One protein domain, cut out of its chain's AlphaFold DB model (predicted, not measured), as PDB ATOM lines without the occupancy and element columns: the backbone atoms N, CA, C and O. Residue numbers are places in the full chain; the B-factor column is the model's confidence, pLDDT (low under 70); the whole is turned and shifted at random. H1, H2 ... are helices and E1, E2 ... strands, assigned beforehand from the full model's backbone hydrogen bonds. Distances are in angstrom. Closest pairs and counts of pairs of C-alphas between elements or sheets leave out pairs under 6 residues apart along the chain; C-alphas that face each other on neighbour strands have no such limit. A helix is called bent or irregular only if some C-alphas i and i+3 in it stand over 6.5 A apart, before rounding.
ATOM      1  N   LEU A 184     157.939 224.410 221.263       65.19
ATOM      2  CA  LEU A 184     157.831 225.005 219.932       65.19
ATOM      3  C   LEU A 184     158.281 223.999 218.862       65.19
ATOM      4  O   LEU A 184     159.437 223.567 218.805       65.19
ATOM      5  N   GLY A 185     157.339 223.599 218.016       70.94
ATOM      6  CA  GLY A 185     157.597 222.730 216.883       70.94
ATOM      7  C   GLY A 185     158.368 223.469 215.792       70.94
ATOM      8  O   GLY A 185     158.251 224.685 215.627       70.94
ATOM      9  N   THR A 186     159.100 222.725 214.965       75.00
ATOM     10  CA  THR A 186     159.872 223.272 213.834       75.00
ATOM     11  C   THR A 186     159.014 224.121 212.892       75.00
ATOM     12  O   THR A 186     159.436 225.192 212.463       75.00
ATOM     13  N   ARG A 187     157.766 223.710 212.627       77.69
ATOM     14  CA  ARG A 187     156.819 224.469 211.791       77.69
ATOM     15  C   ARG A 187     156.376 225.788 212.429       77.69
ATOM     16  O   ARG A 187     156.222 226.784 211.726       77.69
ATOM     17  N   GLN A 188     156.162 225.807 213.744       80.38
ATOM     18  CA  GLN A 188     155.801 227.028 214.471       80.38
ATOM     19  C   GLN A 188     156.983 228.010 214.455       80.38
ATOM     20  O   GLN A 188     156.794 229.188 214.149       80.38
ATOM     21  N   MET A 189     158.208 227.505 214.651       82.75
ATOM     22  CA  MET A 189     159.440 228.289 214.504       82.75
ATOM     23  C   MET A 189     159.601 228.846 213.084       82.75
ATOM     24  O   MET A 189     159.875 230.032 212.933       82.75
ATOM     25  N   GLN A 190     159.359 228.049 212.037       81.00
ATOM     26  CA  GLN A 190     159.374 228.535 210.650       81.00
ATOM     27  C   GLN A 190     158.397 229.698 210.455       81.00
ATOM     28  O   GLN A 190     158.783 230.746 209.946       81.00
ATOM     29  N   ILE A 191     157.147 229.557 210.908       83.56
ATOM     30  CA  ILE A 191     156.131 230.615 210.793       83.56
ATOM     31  C   ILE A 191     156.572 231.892 211.518       83.56
ATOM     32  O   ILE A 191     156.393 232.987 210.981       83.56
ATOM     33  N   ALA A 192     157.168 231.769 212.704       83.25
ATOM     34  CA  ALA A 192     157.709 232.912 213.428       83.25
ATOM     35  C   ALA A 192     158.857 233.580 212.647       83.25
ATOM     36  O   ALA A 192     158.824 234.790 212.416       83.25
ATOM     37  N   LEU A 193     159.818 232.795 212.152       83.06
ATOM     38  CA  LEU A 193     160.969 233.283 211.385       83.06
ATOM     39  C   LEU A 193     160.570 233.919 210.046       83.06
ATOM     40  O   LEU A 193     161.221 234.864 209.601       83.06
ATOM     41  N   ARG A 194     159.453 233.502 209.430       81.44
ATOM     42  CA  ARG A 194     158.920 234.147 208.216       81.44
ATOM     43  C   ARG A 194     158.650 235.630 208.395       81.44
ATOM     44  O   ARG A 194     158.774 236.365 207.417       81.44
ATOM     45  N   ARG A 195     158.279 236.067 209.604       80.19
ATOM     46  CA  ARG A 195     158.012 237.483 209.900       80.19
ATOM     47  C   ARG A 195     159.261 238.343 209.810       80.19
ATOM     48  O   ARG A 195     159.153 239.536 209.555       80.19
ATOM     49  N   LEU A 196     160.434 237.744 209.991       80.31
ATOM     50  CA  LEU A 196     161.680 238.470 209.852       80.31
ATOM     51  C   LEU A 196     161.975 238.790 208.390       80.31
ATOM     52  O   LEU A 196     162.688 239.751 208.167       80.31
ATOM     53  N   ARG A 197     161.419 238.066 207.400       77.44
ATOM     54  CA  ARG A 197     161.727 238.253 205.968       77.44
ATOM     55  C   ARG A 197     161.375 239.664 205.483       77.44
ATOM     56  O   ARG A 197     160.236 240.107 205.589       77.44
ATOM     57  N   VAL A 237     171.304 236.843 207.925       83.44
ATOM     58  CA  VAL A 237     171.140 236.444 209.326       83.44
ATOM     59  C   VAL A 237     172.451 235.845 209.814       83.44
ATOM     60  O   VAL A 237     173.001 234.961 209.159       83.44
ATOM     61  N   LEU A 238     172.926 236.330 210.959       87.44
ATOM     62  CA  LEU A 238     174.058 235.779 211.695       87.44
ATOM     63  C   LEU A 238     173.520 235.130 212.972       87.44
ATOM     64  O   LEU A 238     172.836 235.792 213.751       87.44
ATOM     65  N   MET A 239     173.795 233.844 213.165       85.56
ATOM     66  CA  MET A 239     173.331 233.061 214.308       85.56
ATOM     67  C   MET A 239     174.525 232.654 215.172       85.56
ATOM     68  O   MET A 239     175.454 232.021 214.690       85.56
ATOM     69  N   LEU A 240     174.520 233.034 216.444       86.56
ATOM     70  CA  LEU A 240     175.604 232.731 217.377       86.56
ATOM     71  C   LEU A 240     175.067 231.752 218.428       86.56
ATOM     72  O   LEU A 240     174.060 232.052 219.069       86.56
ATOM     73  N   PHE A 241     175.712 230.597 218.580       82.62
ATOM     74  CA  PHE A 241     175.348 229.548 219.531       82.62
ATOM     75  C   PHE A 241     176.400 229.420 220.631       82.62
ATOM     76  O   PHE A 241     177.576 229.265 220.321       82.62
ATOM     77  N   ASP A 242     175.956 229.423 221.883       83.31
ATOM     78  CA  ASP A 242     176.780 229.087 223.048       83.31
ATOM     79  C   ASP A 242     176.954 227.558 223.134       83.31
ATOM     80  O   ASP A 242     175.973 226.821 222.972       83.31
ATOM     81  N   VAL A 243     178.183 227.076 223.350       74.38
ATOM     82  CA  VAL A 243     178.533 225.643 223.480       74.38
ATOM     83  C   VAL A 243     178.980 225.278 224.907       74.38
ATOM     84  O   VAL A 243     179.548 224.213 225.146       74.38
ATOM     85  N   GLY A 244     178.708 226.123 225.904       76.81
ATOM     86  CA  GLY A 244     178.968 225.806 227.309       76.81
ATOM     87  C   GLY A 244     178.129 224.632 227.843       76.81
ATOM     88  O   GLY A 244     177.005 224.405 227.411       76.81
ATOM     89  N   GLY A 245     178.628 223.908 228.854       69.69
ATOM     90  CA  GLY A 245     177.959 222.712 229.408       69.69
ATOM     91  C   GLY A 245     176.558 222.939 230.006       69.69
ATOM     92  O   GLY A 245     175.796 221.996 230.182       69.69
ATOM     93  N   SER A 246     176.161 224.188 230.277       73.06
ATOM     94  CA  SER A 246     174.773 224.527 230.632       73.06
ATOM     95  C   SER A 246     173.794 224.422 229.453       73.06
ATOM     96  O   SER A 246     172.583 224.462 229.664       73.06
ATOM     97  N   MET A 247     174.293 224.289 228.221       78.12
ATOM     98  CA  MET A 247     173.490 224.223 226.997       78.12
ATOM     99  C   MET A 247     173.029 222.809 226.634       78.12
ATOM    100  O   MET A 247     172.182 222.679 225.751       78.12
ATOM    101  N   ASP A 248     173.489 221.762 227.329       72.88
ATOM    102  CA  ASP A 248     173.158 220.361 227.017       72.88
ATOM    103  C   ASP A 248     171.642 220.097 226.970       72.88
ATOM    104  O   ASP A 248     171.140 219.419 226.072       72.88
ATOM    105  N   ALA A 249     170.881 220.712 227.881       74.44
ATOM    106  CA  ALA A 249     169.421 220.610 227.913       74.44
ATOM    107  C   ALA A 249     168.721 221.318 226.731       74.44
ATOM    108  O   ALA A 249     167.560 221.029 226.428       74.44
ATOM    109  N   HIS A 250     169.415 222.231 226.048       76.56
ATOM    110  CA  HIS A 250     168.883 223.071 224.976       76.56
ATOM    111  C   HIS A 250     169.331 222.645 223.575       76.56
ATOM    112  O   HIS A 250     168.766 223.134 222.596       76.56
ATOM    113  N   ILE A 251     170.257 221.686 223.448       77.75
ATOM    114  CA  ILE A 251     170.778 221.201 222.157       77.75
ATOM    115  C   ILE A 251     169.638 220.841 221.195       77.75
ATOM    116  O   ILE A 251     169.571 221.358 220.081       77.75
ATOM    117  N   ALA A 252     168.668 220.045 221.651       76.00
ATOM    118  CA  ALA A 252     167.538 219.620 220.823       76.00
ATOM    119  C   ALA A 252     166.639 220.789 220.362       76.00
ATOM    120  O   ALA A 252     165.985 220.710 219.320       76.00
ATOM    121  N   GLN A 253     166.566 221.876 221.133       79.00
ATOM    122  CA  GLN A 253     165.808 223.077 220.770       79.00
ATOM    123  C   GLN A 253     166.601 223.940 219.779       79.00
ATOM    124  O   GLN A 253     166.034 224.413 218.790       79.00
ATOM    125  N   CYS A 254     167.910 224.082 219.994       80.81
ATOM    126  CA  CYS A 254     168.829 224.762 219.085       80.81
ATOM    127  C   CYS A 254     168.880 224.078 217.709       80.81
ATOM    128  O   CYS A 254     168.810 224.763 216.690       80.81
ATOM    129  N   GLU A 255     168.893 222.745 217.655       79.88
ATOM    130  CA  GLU A 255     168.824 221.981 216.401       79.88
ATOM    131  C   GLU A 255     167.522 222.242 215.628       79.88
ATOM    132  O   GLU A 255     167.540 222.476 214.414       79.88
ATOM    133  N   LYS A 256     166.377 222.259 216.325       82.31
ATOM    134  CA  LYS A 256     165.075 222.578 215.712       82.31
ATOM    135  C   LYS A 256     165.052 223.998 215.148       82.31
ATOM    136  O   LYS A 256     164.566 224.201 214.032       82.31
ATOM    137  N   LEU A 257     165.604 224.960 215.889       83.19
ATOM    138  CA  LEU A 257     165.725 226.348 215.447       83.19
ATOM    139  C   LEU A 257     166.631 226.463 214.217       83.19
ATOM    140  O   LEU A 257     166.272 227.141 213.254       83.19
ATOM    141  N   PHE A 258     167.761 225.759 214.214       82.69
ATOM    142  CA  PHE A 258     168.694 225.731 213.093       82.69
ATOM    143  C   PHE A 258     168.038 225.173 211.826       82.69
ATOM    144  O   PHE A 258     168.092 225.797 210.762       82.69
ATOM    145  N   SER A 259     167.340 224.038 211.943       81.75
ATOM    146  CA  SER A 259     166.601 223.449 210.824       81.75
ATOM    147  C   SER A 259     165.524 224.398 210.289       81.75
ATOM    148  O   SER A 259     165.339 224.488 209.073       81.75
ATOM    149  N   ALA A 260     164.820 225.114 211.171       85.25
ATOM    150  CA  ALA A 260     163.818 226.097 210.769       85.25
ATOM    151  C   ALA A 260     164.461 227.295 210.046       85.25
ATOM    152  O   ALA A 260     164.002 227.681 208.968       85.25
ATOM    153  N   ALA A 261     165.555 227.844 210.578       83.75
ATOM    154  CA  ALA A 261     166.240 229.003 210.011       83.75
ATOM    155  C   ALA A 261     166.864 228.717 208.640       83.75
ATOM    156  O   ALA A 261     166.694 229.515 207.717       83.75
ATOM    157  N   LYS A 262     167.503 227.553 208.467       82.06
ATOM    158  CA  LYS A 262     168.091 227.137 207.182       82.06
ATOM    159  C   LYS A 262     167.050 227.042 206.064       82.06
ATOM    160  O   LYS A 262     167.361 227.309 204.909       82.06
ATOM    161  N   SER A 263     165.817 226.667 206.404       80.62
ATOM    162  CA  SER A 263     164.727 226.580 205.427       80.62
ATOM    163  C   SER A 263     164.153 227.943 205.021       80.62
ATOM    164  O   SER A 263     163.650 228.085 203.910       80.62
ATOM    165  N   GLU A 264     164.224 228.949 205.896       82.44
ATOM    166  CA  GLU A 264     163.563 230.245 205.683       82.44
ATOM    167  C   GLU A 264     164.502 231.346 205.154       82.44
ATOM    168  O   GLU A 264     164.044 232.271 204.471       82.44
ATOM    169  N   PHE A 265     165.810 231.262 205.425       82.69
ATOM    170  CA  PHE A 265     166.791 232.270 205.013       82.69
ATOM    171  C   PHE A 265     167.804 231.710 204.013       82.69
ATOM    172  O   PHE A 265     168.453 230.701 204.261       82.69
ATOM    173  N   LYS A 266     167.984 232.418 202.889       76.94
ATOM    174  CA  LYS A 266     168.965 232.062 201.848       76.94
ATOM    175  C   LYS A 266     170.407 232.342 202.286       76.94
ATOM    176  O   LYS A 266     171.316 231.607 201.920       76.94
ATOM    177  N   THR A 267     170.610 233.418 203.041       81.00
ATOM    178  CA  THR A 267     171.907 233.847 203.574       81.00
ATOM    179  C   THR A 267     171.878 233.751 205.095       81.00
ATOM    180  O   THR A 267     171.367 234.658 205.760       81.00
ATOM    181  N   LEU A 268     172.397 232.638 205.612       84.25
ATOM    182  CA  LEU A 268     172.505 232.322 207.033       84.25
ATOM    183  C   LEU A 268     173.954 231.925 207.337       84.25
ATOM    184  O   LEU A 268     174.443 230.940 206.788       84.25
ATOM    185  N   GLU A 269     174.611 232.674 208.215       85.00
ATOM    186  CA  GLU A 269     175.917 232.321 208.781       85.00
ATOM    187  C   GLU A 269     175.740 231.935 210.248       85.00
ATOM    188  O   GLU A 269     174.893 232.508 210.938       85.00
ATOM    189  N   TYR A 270     176.508 230.955 210.724       84.94
ATOM    190  CA  TYR A 270     176.439 230.503 212.109       84.94
ATOM    191  C   TYR A 270     177.824 230.338 212.726       84.94
ATOM    192  O   TYR A 270     178.763 229.920 212.052       84.94
ATOM    193  N   PHE A 271     177.929 230.655 214.014       84.38
ATOM    194  CA  PHE A 271     179.142 230.488 214.806       84.38
ATOM    195  C   PHE A 271     178.809 229.851 216.146       84.38
ATOM    196  O   PHE A 271     177.745 230.097 216.712       84.38
ATOM    197  N   TYR A 272     179.748 229.054 216.633       81.75
ATOM    198  CA  TYR A 272     179.730 228.438 217.948       81.75
ATOM    199  C   TYR A 272     180.764 229.154 218.816       81.75
ATOM    200  O   TYR A 272     181.882 229.375 218.340       81.75
ATOM    201  N   PHE A 273     180.389 229.547 220.028       76.31
ATOM    202  CA  PHE A 273     181.254 230.241 220.979       76.31
ATOM    203  C   PHE A 273     181.218 229.581 222.355       76.31
ATOM    204  O   PHE A 273     180.198 228.932 222.675       76.31
TER     205      PHE A 273
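What this domain is: This is residues 184 to 197 and 237 to 273 of the 273 residues of an uncharacterized protein of Acinetobacter sp. (UniProt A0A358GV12). A long kinked helix, H2, runs back over one face of a narrow ribbon of two parallel strands, E1 and E2, and a short helix, H1, packs across the later part of H2, at residues 256 to 264. The first residues of H2, 245 to 250, stand free. The printed part has 51 residues, with two named helices and two named strands in the order H1, E1, H2, E2; the sheet has the order E1, E2 and is parallel, and the class is mixed, helices and strands. The whole is only just compact, close to loose, with a radius of gyration of the C-alphas of 11.3 A and spans of 32 by 22 by 13 A.

How they stand to each other: H1, residues 186 to 194, and H2, residues 245 to 264, touch, H2 with its residues 256 to 264 alone; their closest C-alphas, those of Gln 190 and Ala 260, are 5.1 A apart. They run the same way at a steep tilt of 62 degrees. E1, residues 237 to 241, and H2 are near each other, with 6 pairs of C-alphas within 10 A. E1 and E2, residues 267 to 272, are parallel neighbours, with 17 degrees between their directions; N 239 and O 269, 2.8 A apart, and N 271 and O 239, 2.9 A apart, are within hydrogen-bond range. The closest C-alphas of H2 and E2, those of Lys 262 and Leu 268, are 6.8 A apart. E1, H2 and E2 form a strand-helix-strand unit, two parallel neighbour strands with a helix between them in the chain, and its crossover is right-handed. H1 and E2 are apart. In H1 every O i to N i+4 pair is within hydrogen-bond range, in H2 12 of 16.

Where its parts are: H1 begins at C-alpha 186, at (159.872, 223.272, 213.834), and is 12.3 A long from first to last C-alpha. E1 measures 13.0 A in the same way. H2, 28.8 A, begins at C-alpha 245, at (177.959, 222.712, 229.408); it has a kink of 59 degrees near residue 252 and is irregular, with C-alphas 249 and 252 7.4 A apart. E2, 17.2 A, ends at C-alpha 272, at (179.730, 228.438, 217.948).

The domain as a whole: The two C-alphas farthest apart, those of Arg 197 and Gly 245, are 32.5 A from each other. Residues 198 to 236 are cut out, and C-alphas 197 and 237 are 10.2 A apart across the cut, which lies in the link from H1 to E1. The links from E1 to H2 and from H2 to E2 are tight. The printed part ends at Phe 273, the chain's last residue. The mean pLDDT of the printed part is 80.0; residues 184 and 245 are under 70.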